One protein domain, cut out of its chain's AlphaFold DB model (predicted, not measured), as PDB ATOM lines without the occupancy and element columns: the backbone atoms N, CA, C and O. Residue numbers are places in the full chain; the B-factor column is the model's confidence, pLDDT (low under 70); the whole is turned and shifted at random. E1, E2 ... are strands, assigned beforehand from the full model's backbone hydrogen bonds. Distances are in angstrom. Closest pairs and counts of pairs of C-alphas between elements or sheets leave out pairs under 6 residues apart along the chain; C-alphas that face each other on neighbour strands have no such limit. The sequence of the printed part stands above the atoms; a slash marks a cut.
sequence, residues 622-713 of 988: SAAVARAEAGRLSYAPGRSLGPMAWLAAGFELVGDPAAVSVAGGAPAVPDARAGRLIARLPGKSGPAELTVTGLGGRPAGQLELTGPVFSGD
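What this domain is: This is residues 622 to 713 of the 988 residues of an uncharacterized protein of Desulfovibrio magneticus str. Maddingley MBC34 (UniProt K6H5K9). One antiparallel sheet of seven strands folds back on itself into two leaves that face each other, curled like part of a barrel: E4, E6, E2 and E1 make one leaf, E3 and E5 the other, and the long strand E7 is the hinge between them. The edge strands E4 and E5 come near each other at one place but are not neighbours, and the curl is not closed into a ring. The printed part has 92 residues with seven named strands, E1 to E7 along the chain, and no named helix; its class is all strand, and the order across the sheet is E4, E6, E2, E1, E7, E3, E5. It is compact, with a radius of gyration of the C-alphas of 12.8 A and spans of 39 by 27 by 21 A.

Where its parts are: E1, residues 622 to 629, begins with C-alpha 622 at (12.535, 3.241, -22.049) and is 21.4 A long. E2 is residues 632 to 637, 16.8 A. E3, residues 646 to 654, is 24.0 A long and bends by 59 degrees at residue 650. E4 is residues 659 to 662, E5 residues 674 to 680 and E6 residues 688 to 693. E7, residues 702 to 713, is 30.8 A long, bends by 66 degrees at residue 706 and ends with C-alpha 713 at (17.231, -4.379, -14.125).

How they stand to each other: E1 and E2 form a hairpin, antiparallel at 153 degrees, with N 627 and O 634 2.8 A apart. The pairing of E1 is staggered: residues 622 to 623 pair with E7, where N 622 and O 710 are 2.9 A apart, and residues 624 to 629 pair with E2. E7 and E3 are antiparallel at 170 degrees, with N 706 and O 650 at 2.8 A. E3 also pairs with the edge strand E5, N 679 and O 647 at 2.8 A. On the other leaf E6 pairs with E2, N 688 and O 635 at 2.8 A, and with the edge strand E4, N 661 and O 691 at 2.9 A. The closest C-alphas of E4 and E5 are those of Val 662 and Ala 679, 6.4 A apart. E1 and E5 are apart.

The domain as a whole: The C-alphas farthest apart are those of Leu 641 and Gly 696, 40.2 A. The printed part has no cut, and its one long link is E4 to E5, 11 residues. The sheet is strongly twisted. The mean pLDDT of the printed part is 77.6; 16 residues are under 70, among them residues 683 to 686 and 695 to 697.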
ATOM      1  N   SER A 622      12.423   2.378 -20.869       77.88
ATOM      2  CA  SER A 622      12.535   3.241 -22.049       77.88
ATOM      3  C   SER A 622      11.374   3.000 -23.009       77.88
ATOM      4  O   SER A 622      11.001   1.855 -23.280       77.88
ATOM      5  N   ALA A 623      10.797   4.080 -23.531       80.81
ATOM      6  CA  ALA A 623       9.773   4.021 -24.564       80.81
ATOM      7  C   ALA A 623      10.317   3.329 -25.826       80.81
ATOM      8  O   ALA A 623      11.465   3.530 -26.227       80.81
ATOM      9  N   ALA A 624       9.498   2.493 -26.460       82.50
ATOM     10  CA  ALA A 624       9.906   1.762 -27.647       82.50
ATOM     11  C   ALA A 624       9.774   2.606 -28.926       82.50
ATOM     12  O   ALA A 624       8.744   3.227 -29.182       82.50
ATOM     13  N   VAL A 625      10.795   2.542 -29.779       83.25
ATOM     14  CA  VAL A 625      10.767   3.046 -31.154       83.25
ATOM     15  C   VAL A 625      10.401   1.891 -32.081       83.25
ATOM     16  O   VAL A 625      11.106   0.880 -32.134       83.25
ATOM     17  N   ALA A 626       9.299   2.041 -32.816       83.25
ATOM     18  CA  ALA A 626       8.885   1.091 -33.843       83.25
ATOM     19  C   ALA A 626       9.802   1.173 -35.077       83.25
ATOM     20  O   ALA A 626      10.202   2.259 -35.499       83.25
ATOM     21  N   ARG A 627      10.099   0.022 -35.682       82.25
ATOM     22  CA  ARG A 627      10.798  -0.115 -36.964       82.25
ATOM     23  C   ARG A 627      10.055  -1.121 -37.834       82.25
ATOM     24  O   ARG A 627       9.826  -2.257 -37.413       82.25
ATOM     25  N   ALA A 628       9.699  -0.697 -39.042       75.38
ATOM     26  CA  ALA A 628       9.065  -1.535 -40.050       75.38
ATOM     27  C   ALA A 628      10.068  -1.817 -41.176       75.38
ATOM     28  O   ALA A 628      10.399  -0.923 -41.954       75.38
ATOM     29  N   GLU A 629      10.542  -3.058 -41.268       71.00
ATOM     30  CA  GLU A 629      11.460  -3.518 -42.315       71.00
ATOM     31  C   GLU A 629      10.860  -4.757 -42.991       71.00
ATOM     32  O   GLU A 629      10.379  -5.667 -42.319       71.00
ATOM     33  N   ALA A 630      10.831  -4.780 -44.328       64.44
ATOM     34  CA  ALA A 630      10.293  -5.889 -45.135       64.44
ATOM     35  C   ALA A 630       8.887  -6.402 -44.720       64.44
ATOM     36  O   ALA A 630       8.577  -7.581 -44.876       64.44
ATOM     37  N   GLY A 631       8.028  -5.526 -44.181       65.19
ATOM     38  CA  GLY A 631       6.680  -5.877 -43.707       65.19
ATOM     39  C   GLY A 631       6.621  -6.524 -42.316       65.19
ATOM     40  O   GLY A 631       5.529  -6.830 -41.845       65.19
ATOM     41  N   ARG A 632       7.760  -6.703 -41.637       71.12
ATOM     42  CA  ARG A 632       7.837  -7.137 -40.235       71.12
ATOM     43  C   ARG A 632       7.856  -5.919 -39.316       71.12
ATOM     44  O   ARG A 632       8.561  -4.943 -39.578       71.12
ATOM     45  N   LEU A 633       7.089  -5.991 -38.230       79.00
ATOM     46  CA  LEU A 633       7.048  -4.964 -37.194       79.00
ATOM     47  C   LEU A 633       7.965  -5.369 -36.039       79.00
ATOM     48  O   LEU A 633       7.783  -6.417 -35.414       79.00
ATOM     49  N   SER A 634       8.952  -4.526 -35.756       86.38
ATOM     50  CA  SER A 634       9.873  -4.699 -34.637       86.38
ATOM     51  C   SER A 634       9.920  -3.444 -33.774       86.38
ATOM     52  O   SER A 634       9.670  -2.334 -34.245       86.38
ATOM     53  N   TYR A 635      10.253  -3.616 -32.502       86.81
ATOM     54  CA  TYR A 635      10.408  -2.522 -31.552       86.81
ATOM     55  C   TYR A 635      11.807  -2.562 -30.948       86.81
ATOM     56  O   TYR A 635      12.304  -3.631 -30.611       86.81
ATOM     57  N   ALA A 636      12.443  -1.408 -30.781       85.38
ATOM     58  CA  ALA A 636      13.711  -1.272 -30.069       85.38
ATOM     59  C   ALA A 636      13.560  -0.248 -28.932       85.38
ATOM     60  O   ALA A 636      12.767   0.683 -29.081       85.38
ATOM     61  N   PRO A 637      14.289  -0.370 -27.807       80.31
ATOM     62  CA  PRO A 637      14.287   0.672 -26.784       80.31
ATOM     63  C   PRO A 637      14.814   1.983 -27.376       80.31
ATOM     64  O   PRO A 637      15.831   1.986 -28.072       80.31
ATOM     65  N   GLY A 638      14.133   3.097 -27.098       75.44
ATOM     66  CA  GLY A 638      14.551   4.425 -27.550       75.44
ATOM     67  C   GLY A 638      15.912   4.836 -26.990       75.44
ATOM     68  O   GLY A 638      16.636   5.594 -27.636       75.44
ATOM     69  N   ARG A 639      16.297   4.291 -25.827       73.75
ATOM     70  CA  ARG A 639      17.628   4.450 -25.229       73.75
ATOM     71  C   ARG A 639      18.168   3.118 -24.729       73.75
ATOM     72  O   ARG A 639      17.508   2.406 -23.973       73.75
ATOM     73  N   SER A 640      19.399   2.798 -25.122       68.31
ATOM     74  CA  SER A 640      20.110   1.626 -24.611       68.31
ATOM     75  C   SER A 640      20.715   1.944 -23.245       68.31
ATOM     76  O   SER A 640      21.795   2.517 -23.153       68.31
ATOM     77  N   LEU A 641      19.997   1.569 -22.188       67.62
ATOM     78  CA  LEU A 641      20.437   1.660 -20.791       67.62
ATOM     79  C   LEU A 641      21.033   0.329 -20.290       67.62
ATOM     80  O   LEU A 641      21.063   0.077 -19.095       67.62
ATOM     81  N   GLY A 642      21.472  -0.546 -21.200       70.00
ATOM     82  CA  GLY A 642      21.869  -1.925 -20.901       70.00
ATOM     83  C   GLY A 642      20.797  -2.953 -21.298       70.00
ATOM     84  O   GLY A 642      19.933  -2.652 -22.127       70.00
ATOM     85  N   PRO A 643      20.873  -4.198 -20.790       72.38
ATOM     86  CA  PRO A 643      19.975  -5.278 -21.192       72.38
ATOM     87  C   PRO A 643      18.556  -5.098 -20.636       72.38
ATOM     88  O   PRO A 643      18.338  -5.085 -19.428       72.38
ATOM     89  N   MET A 644      17.583  -5.018 -21.544       79.31
ATOM     90  CA  MET A 644      16.156  -5.001 -21.218       79.31
ATOM     91  C   MET A 644      15.633  -6.440 -21.158       79.31
ATOM     92  O   MET A 644      15.864  -7.219 -22.081       79.31
ATOM     93  N   ALA A 645      14.925  -6.789 -20.085       80.06
ATOM     94  CA  ALA A 645      14.421  -8.143 -19.833       80.06
ATOM     95  C   ALA A 645      12.936  -8.317 -20.201       80.06
ATOM     96  O   ALA A 645      12.466  -9.444 -20.364       80.06
ATOM     97  N   TRP A 646      12.200  -7.211 -20.336       84.06
ATOM     98  CA  TRP A 646      10.756  -7.190 -20.545       84.06
ATOM     99  C   TRP A 646      10.348  -6.141 -21.585       84.06
ATOM    100  O   TRP A 646      10.839  -5.011 -21.568       84.06
ATOM    101  N   LEU A 647       9.386  -6.492 -22.436       85.50
ATOM    102  CA  LEU A 647       8.595  -5.557 -23.240       85.50
ATOM    103  C   LEU A 647       7.153  -5.589 -22.728       85.50
ATOM    104  O   LEU A 647       6.571  -6.667 -22.621       85.50
ATOM    105  N   ALA A 648       6.567  -4.430 -22.437       86.00
ATOM    106  CA  ALA A 648       5.160  -4.311 -22.064       86.00
ATOM    107  C   ALA A 648       4.447  -3.260 -22.914       86.00
ATOM    108  O   ALA A 648       4.981  -2.175 -23.140       86.00
ATOM    109  N   ALA A 649       3.225  -3.560 -23.340       84.88
ATOM    110  CA  ALA A 649       2.380  -2.658 -24.114       84.88
ATOM    111  C   ALA A 649       0.904  -2.892 -23.779       84.88
ATOM    112  O   ALA A 649       0.522  -4.009 -23.424       84.88
ATOM    113  N   GLY A 650       0.067  -1.863 -23.929       84.50
ATOM    114  CA  GLY A 650      -1.349  -2.117 -24.190       84.50
ATOM    115  C   GLY A 650      -1.501  -2.718 -25.590       84.50
ATOM    116  O   GLY A 650      -0.610  -2.561 -26.430       84.50
ATOM    117  N   PHE A 651      -2.599  -3.414 -25.860       82.25
ATOM    118  CA  PHE A 651      -2.915  -3.857 -27.215       82.25
ATOM    119  C   PHE A 651      -4.406  -3.811 -27.520       82.25
ATOM    120  O   PHE A 651      -5.240  -3.975 -26.628       82.25
ATOM    121  N   GLU A 652      -4.711  -3.678 -28.809       80.62
ATOM    122  CA  GLU A 652      -6.025  -3.948 -29.387       80.62
ATOM    123  C   GLU A 652      -5.882  -4.923 -30.568       80.62
ATOM    124  O   GLU A 652      -4.865  -4.944 -31.270       80.62
ATOM    125  N   LEU A 653      -6.890  -5.779 -30.755       74.62
ATOM    126  CA  LEU A 653      -6.909  -6.837 -31.767       74.62
ATOM    127  C   LEU A 653      -7.881  -6.527 -32.903       74.62
ATOM    128  O   LEU A 653      -9.085  -6.358 -32.690       74.62
ATOM    129  N   VAL A 654      -7.362  -6.550 -34.129       75.19
ATOM    130  CA  VAL A 654      -8.121  -6.322 -35.361       75.19
ATOM    131  C   VAL A 654      -8.245  -7.644 -36.124       75.19
ATOM    132  O   VAL A 654      -7.338  -8.066 -36.842       75.19
ATOM    133  N   GLY A 655      -9.389  -8.309 -35.949       72.88
ATOM    134  CA  GLY A 655      -9.685  -9.639 -36.496       72.88
ATOM    135  C   GLY A 655      -9.723 -10.728 -35.418       72.88
ATOM    136  O   GLY A 655      -9.860 -10.431 -34.232       72.88
ATOM    137  N   ASP A 656      -9.620 -11.991 -35.838       64.88
ATOM    138  CA  ASP A 656      -9.527 -13.133 -34.920       64.88
ATOM    139  C   ASP A 656      -8.104 -13.225 -34.322       64.88
ATOM    140  O   ASP A 656      -7.135 -13.374 -35.078       64.88
ATOM    141  N   PRO A 657      -7.942 -13.163 -32.984       59.62
ATOM    142  CA  PRO A 657      -6.678 -13.474 -32.324       59.62
ATOM    143  C   PRO A 657      -6.418 -14.976 -32.290       59.62
ATOM    144  O   PRO A 657      -7.314 -15.794 -32.512       59.62
ATOM    145  N   ALA A 658      -5.180 -15.342 -31.962       68.69
ATOM    146  CA  ALA A 658      -4.807 -16.745 -31.870       68.69
ATOM    147  C   ALA A 658      -3.528 -17.012 -31.069       68.69
ATOM    148  O   ALA A 658      -3.574 -17.756 -30.097       68.69
ATOM    149  N   ALA A 659      -2.400 -16.412 -31.447       81.56
ATOM    150  CA  ALA A 659      -1.153 -16.514 -30.696       81.56
ATOM    151  C   ALA A 659      -0.238 -15.319 -31.004       81.56
ATOM    152  O   ALA A 659      -0.109 -14.911 -32.156       81.56
ATOM    153  N   VAL A 660       0.403 -14.771 -29.969       82.44
ATOM    154  CA  VAL A 660       1.329 -13.632 -30.050       82.44
ATOM    155  C   VAL A 660       2.678 -14.043 -29.471       82.44
ATOM    156  O   VAL A 660       2.820 -14.207 -28.259       82.44
ATOM    157  N   SER A 661       3.678 -14.200 -30.336       84.00
ATOM    158  CA  SER A 661       5.082 -14.390 -29.957       84.00
ATOM    159  C   SER A 661       5.843 -13.065 -30.045       84.00
ATOM    160  O   SER A 661       5.570 -12.226 -30.906       84.00
ATOM    161  N   VAL A 662       6.822 -12.895 -29.155       84.06
ATOM    162  CA  VAL A 662       7.748 -11.757 -29.130       84.06
ATOM    163  C   VAL A 662       9.169 -12.304 -29.111       84.06
ATOM    164  O   VAL A 662       9.491 -13.153 -28.282       84.06
ATOM    165  N   ALA A 663      10.010 -11.833 -30.034       82.25
ATOM    166  CA  ALA A 663      11.409 -12.236 -30.199       82.25
ATOM    167  C   ALA A 663      11.628 -13.770 -30.257       82.25
ATOM    168  O   ALA A 663      12.647 -14.278 -29.789       82.25
ATOM    169  N   GLY A 664      10.658 -14.514 -30.805       79.00
ATOM    170  CA  GLY A 664      10.682 -15.981 -30.890       79.00
ATOM    171  C   GLY A 664      10.372 -16.721 -29.579       79.00
ATOM    172  O   GLY A 664      10.457 -17.947 -29.543       79.00
ATOM    173  N   GLY A 665      10.009 -16.011 -28.506       81.94
ATOM    174  CA  GLY A 665       9.578 -16.613 -27.243       81.94
ATOM    175  C   GLY A 665       8.231 -17.339 -27.351       81.94
ATOM    176  O   GLY A 665       7.448 -17.103 -28.276       81.94
ATOM    177  N   ALA A 666       7.938 -18.210 -26.379       84.50
ATOM    178  CA  ALA A 666       6.673 -18.944 -26.313       84.50
ATOM    179  C   ALA A 666       5.457 -17.989 -26.388       84.50
ATOM    180  O   ALA A 666       5.465 -16.957 -25.708       84.50
ATOM    181  N   PRO A 667       4.434 -18.286 -27.209       84.81
ATOM    182  CA  PRO A 667       3.366 -17.335 -27.483       84.81
ATOM    183  C   PRO A 667       2.399 -17.171 -26.306       84.81
ATOM    184  O   PRO A 667       2.037 -18.143 -25.644       84.81
ATOM    185  N   ALA A 668       1.916 -15.945 -26.118       85.06
ATOM    186  CA  ALA A 668       0.698 -15.682 -25.361       85.06
ATOM    187  C   ALA A 668      -0.539 -15.930 -26.240       85.06
ATOM    188  O   ALA A 668      -0.496 -15.699 -27.451       85.06
ATOM    189  N   VAL A 669      -1.657 -16.333 -25.634       84.38
ATOM    190  CA  VAL A 669      -2.963 -16.473 -26.300       84.38
ATOM    191  C   VAL A 669      -3.954 -15.521 -25.619       84.38
ATOM    192  O   VAL A 669      -4.427 -15.840 -24.530       84.38
ATOM    193  N   PRO A 670      -4.242 -14.340 -26.200       79.81
ATOM    194  CA  PRO A 670      -5.253 -13.435 -25.663       79.81
ATOM    195  C   PRO A 670      -6.669 -14.002 -25.821       79.81
ATOM    196  O   PRO A 670      -7.078 -14.333 -26.934       79.81
ATOM    197  N   ASP A 671      -7.427 -14.073 -24.724       76.75
ATOM    198  CA  ASP A 671      -8.860 -14.410 -24.723       76.75
ATOM    199  C   ASP A 671      -9.778 -13.167 -24.718       76.75
ATOM    200  O   ASP A 671     -10.957 -13.267 -25.061       76.75
ATOM    201  N   ALA A 672      -9.231 -11.976 -24.439       78.88
ATOM    202  CA  ALA A 672      -9.885 -10.680 -24.622       78.88
ATOM    203  C   ALA A 672      -9.367  -9.936 -25.869       78.88
ATOM    204  O   ALA A 672      -8.221 -10.094 -26.288       78.88
ATOM    205  N   ARG A 673     -10.210  -9.062 -26.447       76.38
ATOM    206  CA  ARG A 673      -9.871  -8.233 -27.628       76.38
ATOM    207  C   ARG A 673      -8.906  -7.076 -27.343       76.38
ATOM    208  O   ARG A 673      -8.351  -6.514 -28.284       76.38
ATOM    209  N   ALA A 674      -8.734  -6.715 -26.078       81.94
ATOM    210  CA  ALA A 674      -7.822  -5.677 -25.622       81.94
ATOM    211  C   ALA A 674      -7.327  -6.010 -24.208       81.94
ATOM    212  O   ALA A 674      -7.992  -6.743 -23.471       81.94
ATOM    213  N   GLY A 675      -6.171  -5.470 -23.835       83.06
ATOM    214  CA  GLY A 675      -5.531  -5.710 -22.541       83.06
ATOM    215  C   GLY A 675      -4.054  -5.334 -22.581       83.06
ATOM    216  O   GLY A 675      -3.641  -4.517 -23.407       83.06
ATOM    217  N   ARG A 676      -3.241  -5.962 -21.723       86.25
ATOM    218  CA  ARG A 676      -1.790  -5.735 -21.660       86.25
ATOM    219  C   ARG A 676      -0.988  -6.963 -22.078       86.25
ATOM    220  O   ARG A 676      -1.100  -8.026 -21.473       86.25
ATOM    221  N   LEU A 677      -0.133  -6.808 -23.086       86.31
ATOM    222  CA  LEU A 677       0.837  -7.822 -23.495       86.31
ATOM    223  C   LEU A 677       2.138  -7.569 -22.743       86.31
ATOM    224  O   LEU A 677       2.649  -6.447 -22.760       86.31
ATOM    225  N   ILE A 678       2.686  -8.603 -22.103       87.00
ATOM    226  CA  ILE A 678       3.956  -8.516 -21.381       87.00
ATOM    227  C   ILE A 678       4.827  -9.706 -21.753       87.00
ATOM    228  O   ILE A 678       4.503 -10.855 -21.467       87.00
ATOM    229  N   ALA A 679       5.942  -9.420 -22.413       86.56
ATOM    230  CA  ALA A 679       6.846 -10.415 -22.956       86.56
ATOM    231  C   ALA A 679       8.186 -10.406 -22.224       86.56
ATOM    232  O   ALA A 679       8.842  -9.364 -22.156       86.56
ATOM    233  N   ARG A 680       8.620 -11.573 -21.735       85.69
ATOM    234  CA  ARG A 680      10.013 -11.797 -21.322       85.69
ATOM    235  C   ARG A 680      10.862 -11.894 -22.582       85.69
ATOM    236  O   ARG A 680      10.573 -12.696 -23.468       85.69
ATOM    237  N   LEU A 681      11.879 -11.049 -22.674       82.88
ATOM    238  CA  LEU A 681      12.776 -11.002 -23.821       82.88
ATOM    239  C   LEU A 681      13.873 -12.069 -23.669       82.88
ATOM    240  O   LEU A 681      14.336 -12.310 -22.550       82.88
ATOM    241  N   PRO A 682      14.332 -12.705 -24.764       74.75
ATOM    242  CA  PRO A 682      15.559 -13.494 -24.724       74.75
ATOM    243  C   PRO A 682      16.738 -12.582 -24.352       74.75
ATOM    244  O   PRO A 682      16.746 -11.404 -24.702       74.75
ATOM    245  N   GLY A 683      17.753 -13.124 -23.671       64.06
ATOM    246  CA  GLY A 683      18.860 -12.364 -23.058       64.06
ATOM    247  C   GLY A 683      19.868 -11.700 -24.013       64.06
ATOM    248  O   GLY A 683      21.063 -11.702 -23.730       64.06
ATOM    249  N   LYS A 684      19.424 -11.160 -25.153       58.88
ATOM    250  CA  LYS A 684      20.221 -10.373 -26.101       58.88
ATOM    251  C   LYS A 684      19.533  -9.038 -26.369       58.88
ATOM    252  O   LYS A 684      18.421  -9.008 -26.887       58.88
ATOM    253  N   SER A 685      20.222  -7.937 -26.083       55.53
ATOM    254  CA  SER A 685      19.747  -6.584 -26.384       55.53
ATOM    255  C   SER A 685      19.638  -6.367 -27.898       55.53
ATOM    256  O   SER A 685      20.650  -6.249 -28.584       55.53
ATOM    257  N   GLY A 686      18.417  -6.301 -28.423       67.31
ATOM    258  CA  GLY A 686      18.146  -6.082 -29.844       67.31
ATOM    259  C   GLY A 686      16.670  -5.767 -30.107       67.31
ATOM    260  O   GLY A 686      15.884  -5.720 -29.158       67.31
ATOM    261  N   PRO A 687      16.276  -5.530 -31.372       79.19
ATOM    262  CA  PRO A 687      14.880  -5.308 -31.723       79.19
ATOM    263  C   PRO A 687      14.019  -6.537 -31.403       79.19
ATOM    264  O   PRO A 687      14.312  -7.648 -31.846       79.19
ATOM    265  N   ALA A 688      12.938  -6.333 -30.658       84.94
ATOM    266  CA  ALA A 688      11.917  -7.338 -30.421       84.94
ATOM    267  C   ALA A 688      10.977  -7.396 -31.634       84.94
ATOM    268  O   ALA A 688      10.164  -6.494 -31.845       84.94
ATOM    269  N   GLU A 689      11.107  -8.444 -32.444       86.19
ATOM    270  CA  GLU A 689      10.149  -8.782 -33.500       86.19
ATOM    271  C   GLU A 689       8.846  -9.320 -32.888       86.19
ATOM    272  O   GLU A 689       8.890 -10.117 -31.949       86.19
ATOM    273  N   LEU A 690       7.691  -8.911 -33.420       83.31
ATOM    274  CA  LEU A 690       6.390  -9.490 -33.070       83.31
ATOM    275  C   LEU A 690       5.885 -10.406 -34.178       83.31
ATOM    276  O   LEU A 690       5.911 -10.062 -35.357       83.31
ATOM    277  N   THR A 691       5.371 -11.567 -33.785       82.50
ATOM    278  CA  THR A 691       4.758 -12.530 -34.700       82.50
ATOM    279  C   THR A 691       3.377 -12.906 -34.183       82.50
ATOM    280  O   THR A 691       3.252 -13.482 -33.102       82.50
ATOM    281  N   VAL A 692       2.344 -12.596 -34.969       80.00
ATOM    282  CA  VAL A 692       0.968 -13.042 -34.720       80.00
ATOM    283  C   VAL A 692       0.680 -14.234 -35.629       80.00
ATOM    284  O   VAL A 692       0.865 -14.143 -36.841       80.00
ATOM    285  N   THR A 693       0.254 -15.358 -35.060       78.81
ATOM    286  CA  THR A 693      -0.058 -16.592 -35.800       78.81
ATOM    287  C   THR A 693      -1.488 -17.041 -35.529       78.81
ATOM    288  O   THR A 693      -1.982 -16.889 -34.417       78.81
ATOM    289  N   GLY A 694      -2.161 -17.578 -36.553       74.12
ATOM    290  CA  GLY A 694      -3.543 -18.062 -36.475       74.12
ATOM    291  C   GLY A 694      -3.689 -19.432 -35.796       74.12
ATOM    292  O   GLY A 694      -2.811 -20.289 -35.899       74.12
ATOM    293  N   LEU A 695      -4.822 -19.661 -35.121       69.38
ATOM    294  CA  LEU A 695      -5.145 -20.905 -34.414       69.38
ATOM    295  C   LEU A 695      -5.960 -21.817 -35.328       69.38
ATOM    296  O   LEU A 695      -6.843 -21.358 -36.054       69.38
ATOM    297  N   GLY A 696      -5.673 -23.122 -35.290       68.94
ATOM    298  CA  GLY A 696      -6.420 -24.123 -36.060       68.94
ATOM    299  C   GLY A 696      -6.432 -23.879 -37.577       68.94
ATOM    300  O   GLY A 696      -7.399 -24.245 -38.235       68.94
ATOM    301  N   GLY A 697      -5.404 -23.221 -38.125       65.88
ATOM    302  CA  GLY A 697      -5.301 -22.911 -39.556       65.88
ATOM    303  C   GLY A 697      -6.066 -21.667 -40.028       65.88
ATOM    304  O   GLY A 697      -6.120 -21.422 -41.231       65.88
ATOM    305  N   ARG A 698      -6.642 -20.860 -39.122       72.31
ATOM    306  CA  ARG A 698      -7.207 -19.542 -39.477       72.31
ATOM    307  C   ARG A 698      -6.106 -18.568 -39.942       72.31
ATOM    308  O   ARG A 698      -4.959 -18.714 -39.516       72.31
ATOM    309  N   PRO A 699      -6.423 -17.550 -40.768       69.25
ATOM    310  CA  PRO A 699      -5.516 -16.423 -40.984       69.25
ATOM    311  C   PRO A 699      -5.273 -15.666 -39.668       69.25
ATOM    312  O   PRO A 699      -6.140 -15.637 -38.796       69.25
ATOM    313  N   ALA A 700      -4.103 -15.045 -39.524       71.56
ATOM    314  CA  ALA A 700      -3.797 -14.204 -38.368       71.56
ATOM    315  C   ALA A 700      -4.477 -12.827 -38.489       71.56
ATOM    316  O   ALA A 700      -4.385 -12.185 -39.537       71.56
ATOM    317  N   GLY A 701      -5.119 -12.364 -37.412       72.00
ATOM    318  CA  GLY A 701      -5.497 -10.958 -37.254       72.00
ATOM    319  C   GLY A 701      -4.285 -10.040 -37.045       72.00
ATOM    320  O   GLY A 701      -3.154 -10.497 -36.869       72.00
ATOM    321  N   GLN A 702      -4.525  -8.730 -37.042       72.88
ATOM    322  CA  GLN A 702      -3.514  -7.725 -36.702       72.88
ATOM    323  C   GLN A 702      -3.564  -7.382 -35.206       72.88
ATOM    324  O   GLN A 702      -4.625  -7.404 -34.579       72.88
ATOM    325  N   LEU A 703      -2.400  -7.058 -34.645       76.25
ATOM    326  CA  LEU A 703      -2.208  -6.647 -33.256       76.25
ATOM    327  C   LEU A 703      -1.569  -5.257 -33.255       76.25
ATOM    328  O   LEU A 703      -0.431  -5.112 -33.705       76.25
ATOM    329  N   GLU A 704      -2.273  -4.254 -32.741       74.31
ATOM    330  CA  GLU A 704      -1.713  -2.915 -32.548       74.31
ATOM    331  C   GLU A 704      -1.214  -2.775 -31.107       74.31
ATOM    332  O   GLU A 704      -1.963  -3.041 -30.168       74.31
ATOM    333  N   LEU A 705       0.052  -2.380 -30.917       80.44
ATOM    334  CA  LEU A 705       0.628  -2.146 -29.589       80.44
ATOM    335  C   LEU A 705       0.582  -0.664 -29.218       80.44
ATOM    336  O   LEU A 705       1.255   0.168 -29.830       80.44
ATOM    337  N   THR A 706      -0.146  -0.346 -28.150       81.12
ATOM    338  CA  THR A 706      -0.306   1.012 -27.631       81.12
ATOM    339  C   THR A 706       0.690   1.286 -26.500       81.12
ATOM    340  O   THR A 706       0.782   0.563 -25.505       81.12
ATOM    341  N   GLY A 707       1.489   2.346 -26.673       79.31
ATOM    342  CA  GLY A 707       2.531   2.760 -25.723       79.31
ATOM    343  C   GLY A 707       3.528   1.664 -25.299       79.31
ATOM    344  O   GLY A 707       3.701   1.486 -24.092       79.31
ATOM    345  N   PRO A 708       4.172   0.925 -26.226       83.56
ATOM    346  CA  PRO A 708       5.159  -0.094 -25.876       83.56
ATOM    347  C   PRO A 708       6.369   0.493 -25.130       83.56
ATOM    348  O   PRO A 708       6.943   1.508 -25.530       83.56
ATOM    349  N   VAL A 709       6.766  -0.170 -24.044       83.75
ATOM    350  CA  VAL A 709       7.864   0.211 -23.143       83.75
ATOM    351  C   VAL A 709       8.755  -1.000 -22.886       83.75
ATOM    352  O   VAL A 709       8.287  -2.059 -22.460       83.75
ATOM    353  N   PHE A 710      10.055  -0.828 -23.111       81.25
ATOM    354  CA  PHE A 710      11.086  -1.754 -22.660       81.25
ATOM    355  C   PHE A 710      11.425  -1.497 -21.195       81.25
ATOM    356  O   PHE A 710      11.407  -0.355 -20.735       81.25
ATOM    357  N   SER A 711      11.756  -2.559 -20.467       78.12
ATOM    358  CA  SER A 711      12.160  -2.475 -19.065       78.12
ATOM    359  C   SER A 711      13.075  -3.622 -18.644       78.12
ATOM    360  O   SER A 711      13.075  -4.699 -19.247       78.12
ATOM    361  N   GLY A 712      13.854  -3.402 -17.591       71.06
ATOM    362  CA  GLY A 712      14.672  -4.432 -16.958       71.06
ATOM    363  C   GLY A 712      15.638  -3.853 -15.934       71.06
ATOM    364  O   GLY A 712      15.902  -2.653 -15.925       71.06
ATOM    365  N   ASP A 713      16.189  -4.724 -15.093       63.19
ATOM    366  CA  ASP A 713      17.231  -4.379 -14.125       63.19
ATOM    367  C   ASP A 713      18.608  -4.432 -14.788       63.19
ATOM    368  O   ASP A 713      19.454  -5.278 -14.484       63.19
TER     369      ASP A 713